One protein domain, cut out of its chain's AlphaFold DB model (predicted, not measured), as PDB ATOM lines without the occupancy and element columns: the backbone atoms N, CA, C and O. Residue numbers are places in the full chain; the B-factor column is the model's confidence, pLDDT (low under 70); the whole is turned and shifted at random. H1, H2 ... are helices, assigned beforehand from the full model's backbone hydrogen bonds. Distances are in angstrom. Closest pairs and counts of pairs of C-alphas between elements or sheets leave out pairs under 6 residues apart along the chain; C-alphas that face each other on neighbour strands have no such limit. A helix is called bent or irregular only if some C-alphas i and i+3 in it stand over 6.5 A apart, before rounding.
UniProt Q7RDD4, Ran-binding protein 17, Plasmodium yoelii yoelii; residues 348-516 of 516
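AT A GLANCE: This is residues 348 to 516 of the 516 residues of the protein "Ran-binding protein 17" of Plasmodium yoelii yoelii (UniProt Q7RDD4). One long helix, H9, makes the long axis of this domain, and H2, H4 and H10 pack along it as a four-helix bundle that runs up and down. Away from H2 and H4, a smaller pair, H6 and H11, runs side by side; H5 leads from the bundle toward it, short H7 lies close by, and residues 471 to 476 of H9 stick out at one end. The printed part has 169 residues with eleven named helices, H1 to H11 in order along the chain, and no named strand; the class is all helix. It is compact, with a radius of gyration of the C-alphas of 17.1 A, and spans 56 by 41 by 24 A.

HOW THE PARTS SIT: Begin with the hub, H9, residues 443 to 476, which touches four other helices. It has a kink of 49 degrees near residue 470 and is irregular, with C-alphas 472 and 475 standing 9.6 A apart. Look first at H2, residues 357 to 373: it touches H9 at a shallow tilt of 16 degrees, the same way, and their closest C-alphas, those of Tyr 365 and Tyr 451, are 6.3 A apart. H10, residues 486 to 499, forms a helical hairpin with H9, opposite ways at a shallow tilt of 29 degrees; the closest C-alphas are those of Thr 456 and Leu 499, at 6.1 A. H4, residues 382 to 395, only just touches H9, with 3 pairs of C-alphas within 8 A, the closest being Trp 389 and Ile 452 at 6.0 A. H4 also touches H10, the closest C-alphas being those of Ser 390 and Leu 499, at 5.4 A. H2, H4, H9 and H10 are the bundle, up and down, each running against the one before it in the chain. H1, residues 348 to 351, touches H4, with the C-alphas of Gln 349 and Ile 395 closest at 5.4 A. H8, residues 431 to 434, touches H9 through its residues 443 to 450 alone, Ser 432 and Leu 446 having the closest C-alphas, 5.3 A apart. H3, residues 375 to 378, is close to H9 but not clearly touching, at 7.0 A between the C-alphas of Trp 375 and Ser 462. H5, residues 398 to 406, is near H9. Farther out, H6, residues 410 to 418, touches H11, residues 504 to 515, at a shallow tilt of 14 degrees, the same way; their closest C-alphas are those of Val 417 and Phe 513, at 5.6 A. H7, residues 423 to 426, is close to H11 but not clearly touching, with the C-alphas of Phe 424 and Lys 510 closest at 7.4 A. H6 and H9 are apart. Every O i to N i+4 pair is within hydrogen-bond range in H2, H5, H6, H10 and H11, against 5 of 10 in H4 and 28 of 30 in H9; H1, H3, H7 and H8 are too short for such a pair.

IN THESE COORDINATES: Find C-alpha 443 at (108.772, 146.160, 149.140); from there H9 runs 48.2 A to C-alpha 476 at (153.464, 153.202, 132.475). H2 is 24.6 A long, H4 21.0 A, H10 19.9 A and H11 16.6 A. H11 ends at C-alpha 515, at (133.222, 139.405, 124.674).

THE WHOLE: The two C-alphas farthest apart, those of Asn 438 and Asp 475, are 56.8 A from each other. The printed part has no cut and no long link, and it ends at Leu 516, the chain's last residue. The mean pLDDT of the printed part is 77.0; look for values under 70 in 41 residues, among them 419 to 442.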
ATOM      1  N   LEU A 348     123.307 141.750 159.299       82.44
ATOM      2  CA  LEU A 348     122.423 142.640 158.528       82.44
ATOM      3  C   LEU A 348     120.939 142.272 158.672       82.44
ATOM      4  O   LEU A 348     120.071 143.140 158.645       82.44
ATOM      5  N   GLN A 349     120.638 140.986 158.873       82.25
ATOM      6  CA  GLN A 349     119.284 140.502 159.133       82.25
ATOM      7  C   GLN A 349     118.650 141.185 160.355       82.25
ATOM      8  O   GLN A 349     117.468 141.513 160.328       82.25
ATOM      9  N   GLU A 350     119.428 141.438 161.409       85.75
ATOM     10  CA  GLU A 350     118.975 142.177 162.585       85.75
ATOM     11  C   GLU A 350     118.744 143.658 162.248       85.75
ATOM     12  O   GLU A 350     117.673 144.181 162.546       85.75
ATOM     13  N   LEU A 351     119.688 144.309 161.554       86.00
ATOM     14  CA  LEU A 351     119.546 145.711 161.130       86.00
ATOM     15  C   LEU A 351     118.323 145.922 160.229       86.00
ATOM     16  O   LEU A 351     117.660 146.948 160.336       86.00
ATOM     17  N   SER A 352     117.958 144.927 159.415       86.50
ATOM     18  CA  SER A 352     116.785 144.979 158.529       86.50
ATOM     19  C   SER A 352     115.436 145.117 159.249       86.50
ATOM     20  O   SER A 352     114.413 145.393 158.612       86.50
ATOM     21  N   THR A 353     115.421 144.910 160.570       86.88
ATOM     22  CA  THR A 353     114.246 145.110 161.427       86.88
ATOM     23  C   THR A 353     114.108 146.553 161.918       86.88
ATOM     24  O   THR A 353     113.057 146.918 162.442       86.88
ATOM     25  N   TYR A 354     115.140 147.387 161.756       88.06
ATOM     26  CA  TYR A 354     115.146 148.760 162.257       88.06
ATOM     27  C   TYR A 354     114.433 149.690 161.269       88.06
ATOM     28  O   TYR A 354     114.530 149.534 160.052       88.06
ATOM     29  N   SER A 355     113.722 150.693 161.785       86.38
ATOM     30  CA  SER A 355     112.872 151.575 160.971       86.38
ATOM     31  C   SER A 355     113.645 152.465 159.990       86.38
ATOM     32  O   SER A 355     113.129 152.805 158.929       86.38
ATOM     33  N   ASN A 356     114.883 152.830 160.317       86.62
ATOM     34  CA  ASN A 356     115.772 153.669 159.504       86.62
ATOM     35  C   ASN A 356     116.634 152.875 158.506       86.62
ATOM     36  O   ASN A 356     117.358 153.486 157.719       86.62
ATOM     37  N   PHE A 357     116.549 151.541 158.497       89.50
ATOM     38  CA  PHE A 357     117.406 150.684 157.676       89.50
ATOM     39  C   PHE A 357     117.324 151.005 156.180       89.50
ATOM     40  O   PHE A 357     118.347 151.133 155.519       89.50
ATOM     41  N   LEU A 358     116.117 151.196 155.638       89.62
ATOM     42  CA  LEU A 358     115.948 151.464 154.206       89.62
ATOM     43  C   LEU A 358     116.526 152.828 153.791       89.62
ATOM     44  O   LEU A 358     117.143 152.936 152.733       89.62
ATOM     45  N   SER A 359     116.360 153.852 154.635       90.44
ATOM     46  CA  SER A 359     116.979 155.171 154.432       90.44
ATOM     47  C   SER A 359     118.504 155.062 154.454       90.44
ATOM     48  O   SER A 359     119.173 155.635 153.596       90.44
ATOM     49  N   TRP A 360     119.048 154.260 155.371       92.31
ATOM     50  CA  TRP A 360     120.476 153.969 155.427       92.31
ATOM     51  C   TRP A 360     120.997 153.249 154.180       92.31
ATOM     52  O   TRP A 360     121.963 153.706 153.570       92.31
ATOM     53  N   CYS A 361     120.302 152.208 153.714       92.81
ATOM     54  CA  CYS A 361     120.637 151.530 152.462       92.81
ATOM     55  C   CYS A 361     120.622 152.490 151.265       92.81
ATOM     56  O   CYS A 361     121.520 152.430 150.430       92.81
ATOM     57  N   ASN A 362     119.634 153.389 151.179       93.25
ATOM     58  CA  ASN A 362     119.561 154.378 150.104       93.25
ATOM     59  C   ASN A 362     120.779 155.316 150.096       93.25
ATOM     60  O   ASN A 362     121.370 155.549 149.045       93.25
ATOM     61  N   ASN A 363     121.188 155.828 151.256       94.19
ATOM     62  CA  ASN A 363     122.332 156.736 151.333       94.19
ATOM     63  C   ASN A 363     123.648 156.024 151.022       94.19
ATOM     64  O   ASN A 363     124.450 156.556 150.256       94.19
ATOM     65  N   ILE A 364     123.851 154.801 151.522       94.06
ATOM     66  CA  ILE A 364     125.017 153.993 151.140       94.06
ATOM     67  C   ILE A 364     124.997 153.686 149.649       94.06
ATOM     68  O   ILE A 364     126.052 153.702 149.023       94.06
ATOM     69  N   TYR A 365     123.828 153.435 149.057       94.38
ATOM     70  CA  TYR A 365     123.711 153.201 147.620       94.38
ATOM     71  C   TYR A 365     124.191 154.426 146.844       94.38
ATOM     72  O   TYR A 365     125.093 154.308 146.016       94.38
ATOM     73  N   LEU A 366     123.669 155.612 147.166       92.19
ATOM     74  CA  LEU A 366     124.089 156.863 146.536       92.19
ATOM     75  C   LEU A 366     125.584 157.134 146.738       92.19
ATOM     76  O   LEU A 366     126.269 157.492 145.784       92.19
ATOM     77  N   PHE A 367     126.099 156.907 147.946       92.31
ATOM     78  CA  PHE A 367     127.516 157.054 148.272       92.31
ATOM     79  C   PHE A 367     128.402 156.081 147.485       92.31
ATOM     80  O   PHE A 367     129.403 156.490 146.905       92.31
ATOM     81  N   THR A 368     127.999 154.811 147.391       91.88
ATOM     82  CA  THR A 368     128.696 153.775 146.612       91.88
ATOM     83  C   THR A 368     128.725 154.155 145.135       91.88
ATOM     84  O   THR A 368     129.771 154.091 144.497       91.88
ATOM     85  N   MET A 369     127.588 154.598 144.594       89.62
ATOM     86  CA  MET A 369     127.479 155.037 143.206       89.62
ATOM     87  C   MET A 369     128.347 156.265 142.922       89.62
ATOM     88  O   MET A 369     128.975 156.324 141.869       89.62
ATOM     89  N   ASP A 370     128.393 157.238 143.836       86.81
ATOM     90  CA  ASP A 370     129.210 158.443 143.675       86.81
ATOM     91  C   ASP A 370     130.705 158.131 143.765       86.81
ATOM     92  O   ASP A 370     131.463 158.546 142.891       86.81
ATOM     93  N   GLY A 371     131.112 157.309 144.738       83.62
ATOM     94  CA  GLY A 371     132.487 156.832 144.850       83.62
ATOM     95  C   GLY A 371     132.938 156.120 143.573       83.62
ATOM     96  O   GLY A 371     134.003 156.417 143.036       83.62
ATOM     97  N   MET A 372     132.109 155.215 143.040       82.31
ATOM     98  CA  MET A 372     132.442 154.407 141.861       82.31
ATOM     99  C   MET A 372     132.619 155.222 140.569       82.31
ATOM    100  O   MET A 372     133.287 154.737 139.655       82.31
ATOM    101  N   LYS A 373     132.096 156.458 140.482       78.25
ATOM    102  CA  LYS A 373     132.357 157.352 139.333       78.25
ATOM    103  C   LYS A 373     133.840 157.699 139.205       78.25
ATOM    104  O   LYS A 373     134.346 157.815 138.096       78.25
ATOM    105  N   ASN A 374     134.533 157.822 140.335       71.25
ATOM    106  CA  ASN A 374     135.944 158.179 140.414       71.25
ATOM    107  C   ASN A 374     136.770 156.972 140.882       71.25
ATOM    108  O   ASN A 374     137.507 157.037 141.864       71.25
ATOM    109  N   TRP A 375     136.657 155.855 140.152       69.62
ATOM    110  CA  TRP A 375     137.250 154.558 140.505       69.62
ATOM    111  C   TRP A 375     138.763 154.593 140.795       69.62
ATOM    112  O   TRP A 375     139.258 153.738 141.529       69.62
ATOM    113  N   LYS A 376     139.488 155.592 140.271       62.78
ATOM    114  CA  LYS A 376     140.925 155.812 140.510       62.78
ATOM    115  C   LYS A 376     141.260 156.068 141.986       62.78
ATOM    116  O   LYS A 376     142.274 155.577 142.466       62.78
ATOM    117  N   TYR A 377     140.375 156.751 142.715       61.38
ATOM    118  CA  TYR A 377     140.575 157.134 144.121       61.38
ATOM    119  C   TYR A 377     140.021 156.099 145.118       61.38
ATOM    120  O   TYR A 377     140.118 156.264 146.329       61.38
ATOM    121  N   LEU A 378     139.439 155.001 144.623       64.88
ATOM    122  CA  LEU A 378     138.747 153.990 145.432       64.88
ATOM    123  C   LEU A 378     139.574 152.730 145.730       64.88
ATOM    124  O   LEU A 378     139.042 151.778 146.308       64.88
ATOM    125  N   CYS A 379     140.840 152.673 145.308       63.12
ATOM    126  CA  CYS A 379     141.586 151.416 145.204       63.12
ATOM    127  C   CYS A 379     141.606 150.588 146.497       63.12
ATOM    128  O   CYS A 379     141.386 149.377 146.407       63.12
ATOM    129  N   ASN A 380     141.737 151.261 147.647       72.06
ATOM    130  CA  ASN A 380     141.867 150.657 148.978       72.06
ATOM    131  C   ASN A 380     140.572 150.685 149.813       72.06
ATOM    132  O   ASN A 380     140.569 150.222 150.948       72.06
ATOM    133  N   SER A 381     139.481 151.257 149.290       80.94
ATOM    134  CA  SER A 381     138.224 151.459 150.043       80.94
ATOM    135  C   SER A 381     137.028 150.717 149.439       80.94
ATOM    136  O   SER A 381     136.009 150.518 150.100       80.94
ATOM    137  N   LYS A 382     137.132 150.320 148.166       79.50
ATOM    138  CA  LYS A 382     136.039 149.724 147.381       79.50
ATOM    139  C   LYS A 382     135.493 148.425 147.976       79.50
ATOM    140  O   LYS A 382     134.296 148.173 147.859       79.50
ATOM    141  N   HIS A 383     136.349 147.591 148.566       81.56
ATOM    142  CA  HIS A 383     135.966 146.265 149.050       81.56
ATOM    143  C   HIS A 383     135.028 146.375 150.249       81.56
ATOM    144  O   HIS A 383     134.054 145.632 150.296       81.56
ATOM    145  N   TYR A 384     135.216 147.379 151.113       86.38
ATOM    146  CA  TYR A 384     134.276 147.667 152.197       86.38
ATOM    147  C   TYR A 384     132.877 147.987 151.675       86.38
ATOM    148  O   TYR A 384     131.900 147.428 152.158       86.38
ATOM    149  N   LEU A 385     132.758 148.859 150.669       88.25
ATOM    150  CA  LEU A 385     131.450 149.257 150.138       88.25
ATOM    151  C   LEU A 385     130.770 148.109 149.396       88.25
ATOM    152  O   LEU A 385     129.587 147.844 149.597       88.25
ATOM    153  N   LEU A 386     131.512 147.415 148.537       88.19
ATOM    154  CA  LEU A 386     130.967 146.331 147.726       88.19
ATOM    155  C   LEU A 386     130.675 145.072 148.556       88.19
ATOM    156  O   LEU A 386     129.715 144.358 148.257       88.19
ATOM    157  N   GLY A 387     131.458 144.823 149.608       86.69
ATOM    158  CA  GLY A 387     131.257 143.729 150.556       86.69
ATOM    159  C   GLY A 387     129.874 143.778 151.203       86.69
ATOM    160  O   GLY A 387     129.185 142.761 151.249       86.69
ATOM    161  N   ILE A 388     129.396 144.975 151.548       88.81
ATOM    162  CA  ILE A 388     128.050 145.169 152.108       88.81
ATOM    163  C   ILE A 388     126.978 144.727 151.136       88.81
ATOM    164  O   ILE A 388     126.057 144.012 151.514       88.81
ATOM    165  N   TRP A 389     127.079 145.124 149.872       90.75
ATOM    166  CA  TRP A 389     126.082 144.759 148.867       90.75
ATOM    167  C   TRP A 389     126.102 143.264 148.553       90.75
ATOM    168  O   TRP A 389     125.045 142.662 148.362       90.75
ATOM    169  N   SER A 390     127.284 142.646 148.593       87.94
ATOM    170  CA  SER A 390     127.428 141.190 148.562       87.94
ATOM    171  C   SER A 390     126.726 140.535 149.762       87.94
ATOM    172  O   SER A 390     125.958 139.587 149.592       87.94
ATOM    173  N   ASN A 391     126.902 141.075 150.968       87.06
ATOM    174  CA  ASN A 391     126.293 140.551 152.190       87.06
ATOM    175  C   ASN A 391     124.781 140.823 152.284       87.06
ATOM    176  O   ASN A 391     124.044 139.999 152.830       87.06
ATOM    177  N   MET A 392     124.281 141.901 151.675       88.25
ATOM    178  CA  MET A 392     122.851 142.221 151.569       88.25
ATOM    179  C   MET A 392     122.062 141.153 150.800       88.25
ATOM    180  O   MET A 392     120.880 140.942 151.067       88.25
ATOM    181  N   LEU A 393     122.698 140.405 149.895       85.75
ATOM    182  CA  LEU A 393     122.040 139.266 149.246       85.75
ATOM    183  C   LEU A 393     121.657 138.169 150.243       85.75
ATOM    184  O   LEU A 393     120.648 137.495 150.046       85.75
ATOM    185  N   ASN A 394     122.411 138.020 151.336       84.56
ATOM    186  CA  ASN A 394     122.151 136.998 152.347       84.56
ATOM    187  C   ASN A 394     120.913 137.309 153.202       84.56
ATOM    188  O   ASN A 394     120.367 136.398 153.827       84.56
ATOM    189  N   ILE A 395     120.451 138.567 153.237       85.94
ATOM    190  CA  ILE A 395     119.225 138.943 153.960       85.94
ATOM    191  C   ILE A 395     117.965 138.836 153.102       85.94
ATOM    192  O   ILE A 395     116.864 138.788 153.650       85.94
ATOM    193  N   ILE A 396     118.106 138.795 151.775       85.94
ATOM    194  CA  ILE A 396     116.969 138.691 150.862       85.94
ATOM    195  C   ILE A 396     116.484 137.231 150.841       85.94
ATOM    196  O   ILE A 396     117.265 136.321 150.554       85.94
ATOM    197  N   PRO A 397     115.187 136.968 151.095       86.44
ATOM    198  CA  PRO A 397     114.622 135.629 150.991       86.44
ATOM    199  C   PRO A 397     114.959 134.936 149.652       86.44
ATOM    200  O   PRO A 397     114.647 135.483 148.590       86.44
ATOM    201  N   PRO A 398     115.479 133.690 149.653       84.56
ATOM    202  CA  PRO A 398     115.877 132.991 148.423       84.56
ATOM    203  C   PRO A 398     114.755 132.832 147.389       84.56
ATOM    204  O   PRO A 398     115.021 132.717 146.193       84.56
ATOM    205  N   LYS A 399     113.491 132.819 147.836       84.12
ATOM    206  CA  LYS A 399     112.316 132.779 146.952       84.12
ATOM    207  C   LYS A 399     112.226 134.023 146.062       84.12
ATOM    208  O   LYS A 399     111.957 133.872 144.878       84.12
ATOM    209  N   ILE A 400     112.524 135.206 146.606       82.94
ATOM    210  CA  ILE A 400     112.500 136.479 145.868       82.94
ATOM    211  C   ILE A 400     113.586 136.474 144.790       82.94
ATOM    212  O   ILE A 400     113.307 136.780 143.635       82.94
ATOM    213  N   ILE A 401     114.806 136.048 145.137       82.06
ATOM    214  CA  ILE A 401     115.922 135.952 144.180       82.06
ATOM    215  C   ILE A 401     115.569 134.993 143.031       82.06
ATOM    216  O   ILE A 401     115.759 135.325 141.862       82.06
ATOM    217  N   LYS A 402     115.006 133.817 143.350       83.62
ATOM    218  CA  LYS A 402     114.560 132.842 142.340       83.62
ATOM    219  C   LYS A 402     113.479 133.410 141.424       83.62
ATOM    220  O   LYS A 402     113.564 133.224 140.215       83.62
ATOM    221  N   GLU A 403     112.491 134.102 141.987       81.38
ATOM    222  CA  GLU A 403     111.414 134.713 141.211       81.38
ATOM    223  C   GLU A 403     111.952 135.787 140.255       81.38
ATOM    224  O   GLU A 403     111.660 135.734 139.063       81.38
ATOM    225  N   ILE A 404     112.807 136.695 140.738       79.75
ATOM    226  CA  ILE A 404     113.457 137.718 139.902       79.75
ATOM    227  C   ILE A 404     114.242 137.072 138.754       79.75
ATOM    228  O   ILE A 404     114.096 137.483 137.605       79.75
ATOM    229  N   ASN A 405     115.035 136.035 139.040       81.00
ATOM    230  CA  ASN A 405     115.838 135.361 138.019       81.00
ATOM    231  C   ASN A 405     114.959 134.669 136.962       81.00
ATOM    232  O   ASN A 405     115.243 134.776 135.770       81.00
ATOM    233  N   SER A 406     113.858 134.033 137.380       77.56
ATOM    234  CA  SER A 406     112.930 133.313 136.491       77.56
ATOM    235  C   SER A 406     112.135 134.199 135.525       77.56
ATOM    236  O   SER A 406     111.654 133.706 134.510       77.56
ATOM    237  N   LYS A 407     112.008 135.503 135.806       72.62
ATOM    238  CA  LYS A 407     111.304 136.462 134.932       72.62
ATOM    239  C   LYS A 407     112.121 136.886 133.704       72.62
ATOM    240  O   LYS A 407     111.611 137.625 132.866       72.62
ATOM    241  N   THR A 408     113.375 136.451 133.595       69.19
ATOM    242  CA  THR A 408     114.228 136.761 132.441       69.19
ATOM    243  C   THR A 408     113.949 135.769 131.314       69.19
ATOM    244  O   THR A 408     114.250 134.588 131.463       69.19
ATOM    245  N   ASP A 409     113.409 136.232 130.183       69.69
ATOM    246  CA  ASP A 409     113.302 135.402 128.977       69.69
ATOM    247  C   ASP A 409     114.692 135.233 128.340       69.69
ATOM    248  O   ASP A 409     115.251 136.152 127.736       69.69
ATOM    249  N   GLU A 410     115.274 134.046 128.509       71.75
ATOM    250  CA  GLU A 410     116.610 133.700 128.019       71.75
ATOM    251  C   GLU A 410     116.712 133.733 126.487       71.75
ATOM    252  O   GLU A 410     117.770 134.065 125.948       71.75
ATOM    253  N   LYS A 411     115.624 133.420 125.769       69.69
ATOM    254  CA  LYS A 411     115.618 133.405 124.298       69.69
ATOM    255  C   LYS A 411     115.554 134.815 123.734       69.69
ATOM    256  O   LYS A 411     116.227 135.103 122.745       69.69
ATOM    257  N   GLU A 412     114.763 135.684 124.361       69.75
ATOM    258  CA  GLU A 412     114.743 137.115 124.046       69.75
ATOM    259  C   GLU A 412     116.131 137.723 124.293       69.75
ATOM    260  O   GLU A 412     116.712 138.327 123.393       69.75
ATOM    261  N   LEU A 413     116.717 137.452 125.464       68.75
ATOM    262  CA  LEU A 413     118.030 137.966 125.841       68.75
ATOM    263  C   LEU A 413     119.146 137.514 124.884       68.75
ATOM    264  O   LEU A 413     119.966 138.332 124.475       68.75
ATOM    265  N   LEU A 414     119.181 136.232 124.506       70.25
ATOM    266  CA  LEU A 414     120.181 135.707 123.571       70.25
ATOM    267  C   LEU A 414     120.053 136.354 122.187       70.25
ATOM    268  O   LEU A 414     121.056 136.749 121.592       70.25
ATOM    269  N   ASN A 415     118.823 136.492 121.685       69.38
ATOM    270  CA  ASN A 415     118.569 137.185 120.425       69.38
ATOM    271  C   ASN A 415     119.020 138.649 120.487       69.38
ATOM    272  O   ASN A 415     119.540 139.167 119.501       69.38
ATOM    273  N   ASP A 416     118.842 139.320 121.620       68.50
ATOM    274  CA  ASP A 416     119.247 140.714 121.783       68.50
ATOM    275  C   ASP A 416     120.770 140.888 121.838       68.50
ATOM    276  O   ASP A 416     121.288 141.795 121.180       68.50
ATOM    277  N   VAL A 417     121.486 140.000 122.540       70.19
ATOM    278  CA  VAL A 417     122.963 139.974 122.565       70.19
ATOM    279  C   VAL A 417     123.518 139.776 121.153       70.19
ATOM    280  O   VAL A 417     124.377 140.537 120.719       70.19
ATOM    281  N   MET A 418     122.977 138.816 120.396       70.00
ATOM    282  CA  MET A 418     123.435 138.517 119.032       70.00
ATOM    283  C   MET A 418     123.127 139.631 118.020       70.00
ATOM    284  O   MET A 418     123.833 139.774 117.025       70.00
ATOM    285  N   ASN A 419     122.074 140.422 118.248       69.00
ATOM    286  CA  ASN A 419     121.631 141.464 117.318       69.00
ATOM    287  C   ASN A 419     122.261 142.845 117.575       69.00
ATOM    288  O   ASN A 419     121.864 143.808 116.914       69.00
ATOM    289  N   ASN A 420     123.206 142.971 118.518       61.25
ATOM    290  CA  ASN A 420     123.924 144.215 118.840       61.25
ATOM    291  C   ASN A 420     123.007 145.442 119.054       61.25
ATOM    292  O   ASN A 420     123.379 146.592 118.805       61.25
ATOM    293  N   LYS A 421     121.763 145.222 119.496       55.22
ATOM    294  CA  LYS A 421     120.838 146.320 119.787       55.22
ATOM    295  C   LYS A 421     121.247 146.966 121.108       55.22
ATOM    296  O   LYS A 421     121.624 146.275 122.046       55.22
ATOM    297  N   ASN A 422     121.079 148.290 121.208       52.91
ATOM    298  CA  ASN A 422     121.237 149.111 122.423       52.91
ATOM    299  C   ASN A 422     120.219 148.748 123.539       52.91
ATOM    300  O   ASN A 422     119.515 149.608 124.072       52.91
ATOM    301  N   PHE A 423     120.080 147.466 123.866       51.88
ATOM    302  CA  PHE A 423     119.126 146.899 124.811       51.88
ATOM    303  C   PHE A 423     119.514 147.218 126.256       51.88
ATOM    304  O   PHE A 423     118.678 147.679 127.036       51.88
ATOM    305  N   PHE A 424     120.806 147.110 126.582       53.19
ATOM    306  CA  PHE A 424     121.338 147.420 127.914       53.19
ATOM    307  C   PHE A 424     121.248 148.908 128.296       53.19
ATOM    308  O   PHE A 424     121.436 149.236 129.462       53.19
ATOM    309  N   ILE A 425     120.936 149.795 127.341       47.41
ATOM    310  CA  ILE A 425     120.677 151.228 127.578       47.41
ATOM    311  C   ILE A 425     119.177 151.485 127.841       47.41
ATOM    312  O   ILE A 425     118.825 152.453 128.510       47.41
ATOM    313  N   LYS A 426     118.274 150.623 127.342       41.50
ATOM    314  CA  LYS A 426     116.812 150.831 127.393       41.50
ATOM    315  C   LYS A 426     116.094 150.100 128.532       41.50
ATOM    316  O   LYS A 426     115.032 150.559 128.940       41.50
ATOM    317  N   LYS A 427     116.643 149.008 129.077       48.19
ATOM    318  CA  LYS A 427     116.025 148.243 130.181       48.19
ATOM    319  C   LYS A 427     116.461 148.761 131.567       48.19
ATOM    320  O   LYS A 427     116.834 147.987 132.436       48.19
ATOM    321  N   ASN A 428     116.362 150.075 131.787       46.72
ATOM    322  CA  ASN A 428     116.410 150.705 133.120       46.72
ATOM    323  C   ASN A 428     115.041 150.600 133.832       46.72
ATOM    324  O   ASN A 428     114.606 151.523 134.516       46.72
ATOM    325  N   ASN A 429     114.313 149.498 133.635       51.56
ATOM    326  CA  ASN A 429     113.099 149.261 134.405       51.56
ATOM    327  C   ASN A 429     113.540 148.723 135.760       51.56
ATOM    328  O   ASN A 429     114.097 147.628 135.824       51.56
ATOM    329  N   SER A 430     113.318 149.499 136.820       59.44
ATOM    330  CA  SER A 430     113.583 149.037 138.176       59.44
ATOM    331  C   SER A 430     112.833 147.724 138.426       59.44
ATOM    332  O   SER A 430     111.671 147.562 138.041       59.44
ATOM    333  N   ILE A 431     113.512 146.767 139.050       58.50
ATOM    334  CA  ILE A 431     112.965 145.520 139.575       58.50
ATOM    335  C   ILE A 431     111.700 145.848 140.364       58.50
ATOM    336  O   ILE A 431     110.673 145.228 140.106       58.50
ATOM    337  N   SER A 432     111.712 146.885 141.209       60.62
ATOM    338  CA  SER A 432     110.527 147.387 141.924       60.62
ATOM    339  C   SER A 432     109.308 147.684 141.037       60.62
ATOM    340  O   SER A 432     108.194 147.341 141.426       60.62
ATOM    341  N   ASN A 433     109.479 148.232 139.830       54.66
ATOM    342  CA  ASN A 433     108.366 148.553 138.923       54.66
ATOM    343  C   ASN A 433     107.763 147.313 138.232       54.66
ATOM    344  O   ASN A 433     106.684 147.396 137.649       54.66
ATOM    345  N   SER A 434     108.446 146.163 138.273       55.81
ATOM    346  CA  SER A 434     108.017 144.910 137.623       55.81
ATOM    347  C   SER A 434     107.169 143.986 138.514       55.81
ATOM    348  O   SER A 434     106.720 142.923 138.069       55.81
ATOM    349  N   PHE A 435     106.947 144.368 139.775       55.47
ATOM    350  CA  PHE A 435     106.135 143.625 140.740       55.47
ATOM    351  C   PHE A 435     104.887 144.438 141.115       55.47
ATOM    352  O   PHE A 435     104.988 145.567 141.583       55.47
ATOM    353  N   ASN A 436     103.694 143.859 140.930       52.84
ATOM    354  CA  ASN A 436     102.450 144.437 141.446       52.84
ATOM    355  C   ASN A 436     102.445 144.333 142.979       52.84
ATOM    356  O   ASN A 436     102.597 143.237 143.517       52.84
ATOM    357  N   THR A 437     102.183 145.447 143.665       50.94
ATOM    358  CA  THR A 437     102.180 145.632 145.136       50.94
ATOM    359  C   THR A 437     101.197 144.748 145.924       50.94
ATOM    360  O   THR A 437     101.052 144.921 147.129       50.94
ATOM    361  N   ASN A 438     100.496 143.824 145.261       45.22
ATOM    362  CA  ASN A 438      99.405 143.030 145.825       45.22
ATOM    363  C   ASN A 438      99.812 141.606 146.251       45.22
ATOM    364  O   ASN A 438      98.973 140.902 146.804       45.22
ATOM    365  N   ASN A 439     101.060 141.178 146.020       46.59
ATOM    366  CA  ASN A 439     101.562 139.869 146.453       46.59
ATOM    367  C   ASN A 439     102.663 140.037 147.509       46.59
ATOM    368  O   ASN A 439     103.583 140.802 147.255       46.59
ATOM    369  N   ASP A 440     102.540 139.297 148.623       49.81
ATOM    370  CA  ASP A 440     103.427 138.893 149.752       49.81
ATOM    371  C   ASP A 440     104.952 139.220 149.798       49.81
ATOM    372  O   ASP A 440     105.677 138.682 150.641       49.81
ATOM    373  N   ILE A 441     105.495 140.087 148.947       55.75
ATOM    374  CA  ILE A 441     106.905 140.473 148.899       55.75
ATOM    375  C   ILE A 441     107.062 141.815 149.616       55.75
ATOM    376  O   ILE A 441     106.492 142.825 149.210       55.75
ATOM    377  N   ASP A 442     107.860 141.837 150.683       67.00
ATOM    378  CA  ASP A 442     108.190 143.068 151.406       67.00
ATOM    379  C   ASP A 442     108.944 144.030 150.462       67.00
ATOM    380  O   ASP A 442     110.076 143.751 150.048       67.00
ATOM    381  N   ASN A 443     108.297 145.149 150.100       77.69
ATOM    382  CA  ASN A 443     108.772 146.160 149.140       77.69
ATOM    383  C   ASN A 443     110.224 146.596 149.391       77.69
ATOM    384  O   ASN A 443     110.942 146.934 148.448       77.69
ATOM    385  N   LYS A 444     110.688 146.550 150.646       82.69
ATOM    386  CA  LYS A 444     112.070 146.896 150.995       82.69
ATOM    387  C   LYS A 444     113.102 146.004 150.294       82.69
ATOM    388  O   LYS A 444     114.140 146.504 149.877       82.69
ATOM    389  N   TYR A 445     112.831 144.704 150.133       85.50
ATOM    390  CA  TYR A 445     113.779 143.784 149.498       85.50
ATOM    391  C   TYR A 445     113.873 144.030 147.996       85.50
ATOM    392  O   TYR A 445     114.961 143.933 147.442       85.50
ATOM    393  N   LEU A 446     112.765 144.404 147.347       84.25
ATOM    394  CA  LEU A 446     112.767 144.768 145.927       84.25
ATOM    395  C   LEU A 446     113.618 146.018 145.669       84.25
ATOM    396  O   LEU A 446     114.395 146.036 144.720       84.25
ATOM    397  N   ILE A 447     113.535 147.018 146.551       87.31
ATOM    398  CA  ILE A 447     114.371 148.226 146.482       87.31
ATOM    399  C   ILE A 447     115.858 147.881 146.666       87.31
ATOM    400  O   ILE A 447     116.711 148.374 145.934       87.31
ATOM    401  N   ILE A 448     116.191 147.003 147.614       88.56
ATOM    402  CA  ILE A 448     117.582 146.568 147.819       88.56
ATOM    403  C   ILE A 448     118.094 145.784 146.601       88.56
ATOM    404  O   ILE A 448     119.234 145.988 146.186       88.56
ATOM    405  N   CYS A 449     117.259 144.940 145.985       88.50
ATOM    406  CA  CYS A 449     117.592 144.272 144.727       88.50
ATOM    407  C   CYS A 449     117.926 145.280 143.614       88.50
ATOM    408  O   CYS A 449     118.897 145.069 142.888       88.50
ATOM    409  N   ASP A 450     117.172 146.379 143.500       87.62
ATOM    410  CA  ASP A 450     117.464 147.454 142.543       87.62
ATOM    411  C   ASP A 450     118.841 148.083 142.776       87.62
ATOM    412  O   ASP A 450     119.614 148.271 141.833       87.62
ATOM    413  N   TYR A 451     119.179 148.368 144.036       91.31
ATOM    414  CA  TYR A 451     120.488 148.914 144.395       91.31
ATOM    415  C   TYR A 451     121.620 147.959 144.033       91.31
ATOM    416  O   TYR A 451     122.571 148.371 143.365       91.31
ATOM    417  N   ILE A 452     121.495 146.683 144.419       90.12
ATOM    418  CA  ILE A 452     122.496 145.651 144.132       90.12
ATOM    419  C   ILE A 452     122.696 145.527 142.625       90.12
ATOM    420  O   ILE A 452     123.829 145.585 142.164       90.12
ATOM    421  N   TYR A 453     121.615 145.423 141.848       87.62
ATOM    422  CA  TYR A 453     121.705 145.331 140.393       87.62
ATOM    423  C   TYR A 453     122.460 146.523 139.786       87.62
ATOM    424  O   TYR A 453     123.423 146.331 139.039       87.62
ATOM    425  N   ASN A 454     122.086 147.751 140.152       88.06
ATOM    426  CA  ASN A 454     122.736 148.959 139.641       88.06
ATOM    427  C   ASN A 454     124.233 149.000 139.990       88.06
ATOM    428  O   ASN A 454     125.058 149.321 139.132       88.06
ATOM    429  N   ILE A 455     124.588 148.632 141.224       89.69
ATOM    430  CA  ILE A 455     125.981 148.565 141.678       89.69
ATOM    431  C   ILE A 455     126.756 147.499 140.908       89.69
ATOM    432  O   ILE A 455     127.865 147.778 140.458       89.69
ATOM    433  N   THR A 456     126.182 146.315 140.690       88.50
ATOM    434  CA  THR A 456     126.823 145.244 139.916       88.50
ATOM    435  C   THR A 456     127.141 145.702 138.497       88.50
ATOM    436  O   THR A 456     128.250 145.491 138.008       88.50
ATOM    437  N   ILE A 457     126.201 146.390 137.845       85.00
ATOM    438  CA  ILE A 457     126.403 146.932 136.500       85.00
ATOM    439  C   ILE A 457     127.533 147.966 136.467       85.00
ATOM    440  O   ILE A 457     128.401 147.899 135.594       85.00
ATOM    441  N   VAL A 458     127.531 148.914 137.403       86.62
ATOM    442  CA  VAL A 458     128.561 149.960 137.491       86.62
ATOM    443  C   VAL A 458     129.921 149.350 137.804       86.62
ATOM    444  O   VAL A 458     130.917 149.733 137.197       86.62
ATOM    445  N   PHE A 459     129.966 148.356 138.690       85.50
ATOM    446  CA  PHE A 459     131.185 147.635 139.017       85.50
ATOM    447  C   PHE A 459     131.768 146.925 137.793       85.50
ATOM    448  O   PHE A 459     132.937 147.147 137.482       85.50
ATOM    449  N   ILE A 460     130.966 146.156 137.050       84.31
ATOM    450  CA  ILE A 460     131.416 145.484 135.820       84.31
ATOM    451  C   ILE A 460     131.952 146.507 134.813       84.31
ATOM    452  O   ILE A 460     133.072 146.355 134.327       84.31
ATOM    453  N   ASN A 461     131.201 147.581 134.550       84.00
ATOM    454  CA  ASN A 461     131.634 148.633 133.630       84.00
ATOM    455  C   ASN A 461     132.960 149.276 134.082       84.00
ATOM    456  O   ASN A 461     133.869 149.415 133.271       84.00
ATOM    457  N   SER A 462     133.114 149.585 135.375       82.31
ATOM    458  CA  SER A 462     134.355 150.166 135.914       82.31
ATOM    459  C   SER A 462     135.566 149.239 135.753       82.31
ATOM    460  O   SER A 462     136.678 149.702 135.511       82.31
ATOM    461  N   ARG A 463     135.368 147.915 135.849       81.19
ATOM    462  CA  ARG A 463     136.438 146.924 135.648       81.19
ATOM    463  C   ARG A 463     136.825 146.800 134.182       81.19
ATOM    464  O   ARG A 463     138.009 146.665 133.892       81.19
ATOM    465  N   LEU A 464     135.857 146.894 133.272       81.44
ATOM    466  CA  LEU A 464     136.115 146.934 131.832       81.44
ATOM    467  C   LEU A 464     136.860 148.213 131.427       81.44
ATOM    468  O   LEU A 464     137.813 148.143 130.656       81.44
ATOM    469  N   GLU A 465     136.486 149.366 131.986       81.81
ATOM    470  CA  GLU A 465     137.208 150.629 131.780       81.81
ATOM    471  C   GLU A 465     138.637 150.572 132.326       81.81
ATOM    472  O   GLU A 465     139.565 150.988 131.635       81.81
ATOM    473  N   LEU A 466     138.836 150.010 133.523       80.12
ATOM    474  CA  LEU A 466     140.167 149.781 134.084       80.12
ATOM    475  C   LEU A 466     141.003 148.865 133.180       80.12
ATOM    476  O   LEU A 466     142.157 149.174 132.904       80.12
ATOM    477  N   ALA A 467     140.431 147.759 132.698       80.06
ATOM    478  CA  ALA A 467     141.122 146.847 131.789       80.06
ATOM    479  C   ALA A 467     141.523 147.553 130.486       80.06
ATOM    480  O   ALA A 467     142.664 147.432 130.047       80.06
ATOM    481  N   LYS A 468     140.619 148.354 129.908       83.06
ATOM    482  CA  LYS A 468     140.910 149.182 128.734       83.06
ATOM    483  C   LYS A 468     142.038 150.181 129.012       83.06
ATOM    484  O   LYS A 468     142.973 150.259 128.223       83.06
ATOM    485  N   TYR A 469     141.985 150.882 130.142       82.81
ATOM    486  CA  TYR A 469     143.014 151.838 130.553       82.81
ATOM    487  C   TYR A 469     144.390 151.178 130.708       82.81
ATOM    488  O   TYR A 469     145.380 151.712 130.214       82.81
ATOM    489  N   ILE A 470     144.459 149.998 131.334       81.00
ATOM    490  CA  ILE A 470     145.697 149.215 131.469       81.00
ATOM    491  C   ILE A 470     146.241 148.822 130.088       81.00
ATOM    492  O   ILE A 470     147.432 148.980 129.832       81.00
ATOM    493  N   CYS A 471     145.381 148.358 129.175       82.44
ATOM    494  CA  CYS A 471     145.789 148.022 127.808       82.44
ATOM    495  C   CYS A 471     146.317 149.236 127.024       82.44
ATOM    496  O   CYS A 471     147.239 149.088 126.228       82.44
ATOM    497  N   GLU A 472     145.738 150.423 127.231       85.00
ATOM    498  CA  GLU A 472     146.142 151.664 126.554       85.00
ATOM    499  C   GLU A 472     147.439 152.268 127.122       85.00
ATOM    500  O   GLU A 472     148.218 152.853 126.373       85.00
ATOM    501  N   THR A 473     147.681 152.133 128.431       80.81
ATOM    502  CA  THR A 473     148.834 152.742 129.129       80.81
ATOM    503  C   THR A 473     150.046 151.817 129.274       80.81
ATOM    504  O   THR A 473     151.169 152.302 129.448       80.81
ATOM    505  N   GLY A 474     149.859 150.499 129.161       76.44
ATOM    506  CA  GLY A 474     150.939 149.511 129.217       76.44
ATOM    507  C   GLY A 474     151.759 149.595 130.510       76.44
ATOM    508  O   GLY A 474     151.210 149.775 131.597       76.44
ATOM    509  N   ASP A 475     153.085 149.508 130.387       70.06
ATOM    510  CA  ASP A 475     154.027 149.486 131.522       70.06
ATOM    511  C   ASP A 475     154.112 150.813 132.304       70.06
ATOM    512  O   ASP A 475     154.728 150.867 133.365       70.06
ATOM    513  N   SER A 476     153.502 151.893 131.800       70.69
ATOM    514  CA  SER A 476     153.464 153.202 132.475       70.69
ATOM    515  C   SER A 476     152.289 153.366 133.450       70.69
ATOM    516  O   SER A 476     152.121 154.427 134.050       70.69
ATOM    517  N   CYS A 477     151.455 152.334 133.606       69.69
ATOM    518  CA  CYS A 477     150.311 152.365 134.505       69.69
ATOM    519  C   CYS A 477     150.756 152.282 135.977       69.69
ATOM    520  O   CYS A 477     151.239 151.251 136.430       69.69
ATOM    521  N   GLU A 478     150.521 153.347 136.747       69.94
ATOM    522  CA  GLU A 478     150.782 153.390 138.198       69.94
ATOM    523  C   GLU A 478     149.788 152.554 139.032       69.94
ATOM    524  O   GLU A 478     149.923 152.454 140.251       69.94
ATOM    525  N   MET A 479     148.765 151.961 138.406       70.56
ATOM    526  CA  MET A 479     147.738 151.183 139.100       70.56
ATOM    527  C   MET A 479     148.054 149.691 139.082       70.56
ATOM    528  O   MET A 479     148.424 149.138 138.047       70.56
ATOM    529  N   GLU A 480     147.830 149.014 140.210       68.56
ATOM    530  CA  GLU A 480     148.028 147.567 140.293       68.56
ATOM    531  C   GLU A 480     147.151 146.821 139.282       68.56
ATOM    532  O   GLU A 480     145.924 146.954 139.256       68.56
ATOM    533  N   ASN A 481     147.798 146.003 138.456       72.62
ATOM    534  CA  ASN A 481     147.136 145.217 137.430       72.62
ATOM    535  C   ASN A 481     146.615 143.894 138.032       72.62
ATOM    536  O   ASN A 481     147.426 143.048 138.427       72.62
ATOM    537  N   PRO A 482     145.288 143.649 138.049       70.44
ATOM    538  CA  PRO A 482     144.714 142.412 138.583       70.44
ATOM    539  C   PRO A 482     145.177 141.136 137.860       70.44
ATOM    540  O   PRO A 482     145.019 140.042 138.389       70.44
ATOM    541  N   LEU A 483     145.755 141.227 136.656       71.19
ATOM    542  CA  LEU A 483     146.354 140.068 135.987       71.19
ATOM    543  C   LEU A 483     147.613 139.566 136.706       71.19
ATOM    544  O   LEU A 483     147.870 138.363 136.681       71.19
ATOM    545  N   TYR A 484     148.354 140.464 137.360       77.00
ATOM    546  CA  TYR A 484     149.617 140.165 138.042       77.00
ATOM    547  C   TYR A 484     149.504 140.177 139.576       77.00
ATOM    548  O   TYR A 484     150.466 139.818 140.250       77.00
ATOM    549  N   ASN A 485     148.346 140.552 140.135       79.38
ATOM    550  CA  ASN A 485     148.060 140.480 141.569       79.38
ATOM    551  C   ASN A 485     146.963 139.434 141.849       79.38
ATOM    552  O   ASN A 485     145.771 139.680 141.647       79.38
ATOM    553  N   ASP A 486     147.379 138.263 142.340       77.69
ATOM    554  CA  ASP A 486     146.498 137.125 142.633       77.69
ATOM    555  C   ASP A 486     145.448 137.433 143.711       77.69
ATOM    556  O   ASP A 486     144.321 136.936 143.624       77.69
ATOM    557  N   VAL A 487     145.789 138.267 144.699       77.38
ATOM    558  CA  VAL A 487     144.881 138.673 145.785       77.38
ATOM    559  C   VAL A 487     143.773 139.550 145.217       77.38
ATOM    560  O   VAL A 487     142.597 139.198 145.312       77.38
ATOM    561  N   LEU A 488     144.143 140.618 144.501       73.19
ATOM    562  CA  LEU A 488     143.181 141.515 143.857       73.19
ATOM    563  C   LEU A 488     142.282 140.789 142.857       73.19
ATOM    564  O   LEU A 488     141.102 141.121 142.727       73.19
ATOM    565  N   ARG A 489     142.830 139.813 142.126       80.31
ATOM    566  CA  ARG A 489     142.049 138.991 141.199       80.31
ATOM    567  C   ARG A 489     141.033 138.129 141.937       80.31
ATOM    568  O   ARG A 489     139.877 138.076 141.522       80.31
ATOM    569  N   SER A 490     141.457 137.470 143.012       80.19
ATOM    570  CA  SER A 490     140.597 136.585 143.802       80.19
ATOM    571  C   SER A 490     139.444 137.359 144.440       80.19
ATOM    572  O   SER A 490     138.290 136.973 144.263       80.19
ATOM    573  N   GLU A 491     139.733 138.504 145.062       76.25
ATOM    574  CA  GLU A 491     138.720 139.393 145.645       76.25
ATOM    575  C   GLU A 491     137.699 139.870 144.604       76.25
ATOM    576  O   GLU A 491     136.490 139.836 144.839       76.25
ATOM    577  N   GLN A 492     138.162 140.293 143.421       78.12
ATOM    578  CA  GLN A 492     137.268 140.748 142.355       78.12
ATOM    579  C   GLN A 492     136.361 139.625 141.850       78.12
ATOM    580  O   GLN A 492     135.168 139.852 141.654       78.12
ATOM    581  N   LEU A 493     136.902 138.423 141.643       81.19
ATOM    582  CA  LEU A 493     136.127 137.282 141.159       81.19
ATOM    583  C   LEU A 493     135.096 136.812 142.187       81.19
ATOM    584  O   LEU A 493     133.955 136.530 141.815       81.19
ATOM    585  N   GLU A 494     135.466 136.762 143.467       83.81
ATOM    586  CA  GLU A 494     134.541 136.416 144.545       83.81
ATOM    587  C   GLU A 494     133.387 137.420 144.623       83.81
ATOM    588  O   GLU A 494     132.213 137.036 144.674       83.81
ATOM    589  N   LEU A 495     133.704 138.712 144.548       82.44
ATOM    590  CA  LEU A 495     132.713 139.772 144.613       82.44
ATOM    591  C   LEU A 495     131.760 139.762 143.408       82.44
ATOM    592  O   LEU A 495     130.548 139.870 143.590       82.44
ATOM    593  N   ILE A 496     132.280 139.570 142.188       82.88
ATOM    594  CA  ILE A 496     131.454 139.400 140.978       82.88
ATOM    595  C   ILE A 496     130.541 138.190 141.144       82.88
ATOM    596  O   ILE A 496     129.337 138.306 140.929       82.88
ATOM    597  N   SER A 497     131.092 137.047 141.554       84.06
ATOM    598  CA  SER A 497     130.334 135.809 141.749       84.06
ATOM    599  C   SER A 497     129.177 136.002 142.732       84.06
ATOM    600  O   SER A 497     128.048 135.586 142.464       84.06
ATOM    601  N   ASN A 498     129.426 136.698 143.844       84.69
ATOM    602  CA  ASN A 498     128.398 136.983 144.832       84.69
ATOM    603  C   ASN A 498     127.339 137.956 144.306       84.69
ATOM    604  O   ASN A 498     126.156 137.620 144.334       84.69
ATOM    605  N   LEU A 499     127.745 139.111 143.776       85.12
ATOM    606  CA  LEU A 499     126.829 140.139 143.274       85.12
ATOM    607  C   LEU A 499     125.969 139.656 142.089       85.12
ATOM    608  O   LEU A 499     124.807 140.047 141.971       85.12
ATOM    609  N   CYS A 500     126.495 138.760 141.247       83.75
ATOM    610  CA  CYS A 500     125.790 138.217 140.078       83.75
ATOM    611  C   CYS A 500     124.736 137.147 140.410       83.75
ATOM    612  O   CYS A 500     124.040 136.682 139.506       83.75
ATOM    613  N   LYS A 501     124.574 136.745 141.681       83.94
ATOM    614  CA  LYS A 501     123.488 135.829 142.092       83.94
ATOM    615  C   LYS A 501     122.099 136.408 141.778       83.94
ATOM    616  O   LYS A 501     121.153 135.652 141.538       83.94
ATOM    617  N   LEU A 502     121.978 137.737 141.768       82.12
ATOM    618  CA  LEU A 502     120.776 138.467 141.375       82.12
ATOM    619  C   LEU A 502     120.824 138.813 139.880       82.12
ATOM    620  O   LEU A 502     121.800 139.380 139.414       82.12
ATOM    621  N   GLN A 503     119.757 138.507 139.140       77.25
ATOM    622  CA  GLN A 503     119.650 138.686 137.684       77.25
ATOM    623  C   GLN A 503     120.786 138.030 136.879       77.25
ATOM    624  O   GLN A 503     121.245 138.568 135.871       77.25
ATOM    625  N   TYR A 504     121.195 136.827 137.295       80.19
ATOM    626  CA  TYR A 504     122.307 136.077 136.701       80.19
ATOM    627  C   TYR A 504     122.257 136.016 135.166       80.19
ATOM    628  O   TYR A 504     123.235 136.360 134.507       80.19
ATOM    629  N   ASN A 505     121.103 135.648 134.596       77.19
ATOM    630  CA  ASN A 505     120.933 135.515 133.147       77.19
ATOM    631  C   ASN A 505     121.210 136.837 132.419       77.19
ATOM    632  O   ASN A 505     121.961 136.862 131.449       77.19
ATOM    633  N   PHE A 506     120.659 137.947 132.920       75.44
ATOM    634  CA  PHE A 506     120.830 139.268 132.318       75.44
ATOM    635  C   PHE A 506     122.275 139.770 132.418       75.44
ATOM    636  O   PHE A 506     122.829 140.267 131.436       75.44
ATOM    637  N   ILE A 507     122.904 139.614 133.588       78.62
ATOM    638  CA  ILE A 507     124.301 140.012 133.795       78.62
ATOM    639  C   ILE A 507     125.231 139.160 132.928       78.62
ATOM    640  O   ILE A 507     126.113 139.706 132.267       78.62
ATOM    641  N   GLY A 508     124.993 137.848 132.861       76.81
ATOM    642  CA  GLY A 508     125.710 136.933 131.978       76.81
ATOM    643  C   GLY A 508     125.603 137.357 130.514       76.81
ATOM    644  O   GLY A 508     126.625 137.498 129.848       76.81
ATOM    645  N   GLY A 509     124.390 137.665 130.039       75.62
ATOM    646  CA  GLY A 509     124.165 138.199 128.692       75.62
ATOM    647  C   GLY A 509     124.929 139.501 128.421       75.62
ATOM    648  O   GLY A 509     125.496 139.670 127.346       75.62
ATOM    649  N   LYS A 510     125.015 140.400 129.408       75.38
ATOM    650  CA  LYS A 510     125.792 141.643 129.291       75.38
ATOM    651  C   LYS A 510     127.299 141.404 129.225       75.38
ATOM    652  O   LYS A 510     127.982 142.074 128.461       75.38
ATOM    653  N   ILE A 511     127.824 140.469 130.015       77.69
ATOM    654  CA  ILE A 511     129.242 140.089 129.959       77.69
ATOM    655  C   ILE A 511     129.556 139.462 128.594       77.69
ATOM    656  O   ILE A 511     130.535 139.847 127.965       77.69
ATOM    657  N   LEU A 512     128.692 138.564 128.107       76.94
ATOM    658  CA  LEU A 512     128.786 137.972 126.767       76.94
ATOM    659  C   LEU A 512     128.813 139.035 125.663       76.94
ATOM    660  O   LEU A 512     129.645 138.942 124.771       76.94
ATOM    661  N   PHE A 513     127.973 140.066 125.758       75.69
ATOM    662  CA  PHE A 513     127.962 141.190 124.818       75.69
ATOM    663  C   PHE A 513     129.296 141.954 124.739       75.69
ATOM    664  O   PHE A 513     129.602 142.509 123.698       75.69
ATOM    665  N   TYR A 514     130.089 142.011 125.814       71.12
ATOM    666  CA  TYR A 514     131.414 142.647 125.765       71.12
ATOM    667  C   TYR A 514     132.517 141.727 125.219       71.12
ATOM    668  O   TYR A 514     133.605 142.209 124.910       71.12
ATOM    669  N   ILE A 515     132.270 140.415 125.163       68.69
ATOM    670  CA  ILE A 515     133.222 139.405 124.674       68.69
ATOM    671  C   ILE A 515     133.028 139.141 123.175       68.69
ATOM    672  O   ILE A 515     134.006 138.865 122.478       68.69
ATOM    673  N   LEU A 516     131.775 139.173 122.714       64.19
ATOM    674  CA  LEU A 516     131.360 138.994 121.318       64.19
ATOM    675  C   LEU A 516     131.471 140.308 120.542       64.19
ATOM    676  O   LEU A 516     131.861 140.233 119.353       64.19
TER     677      LEU A 516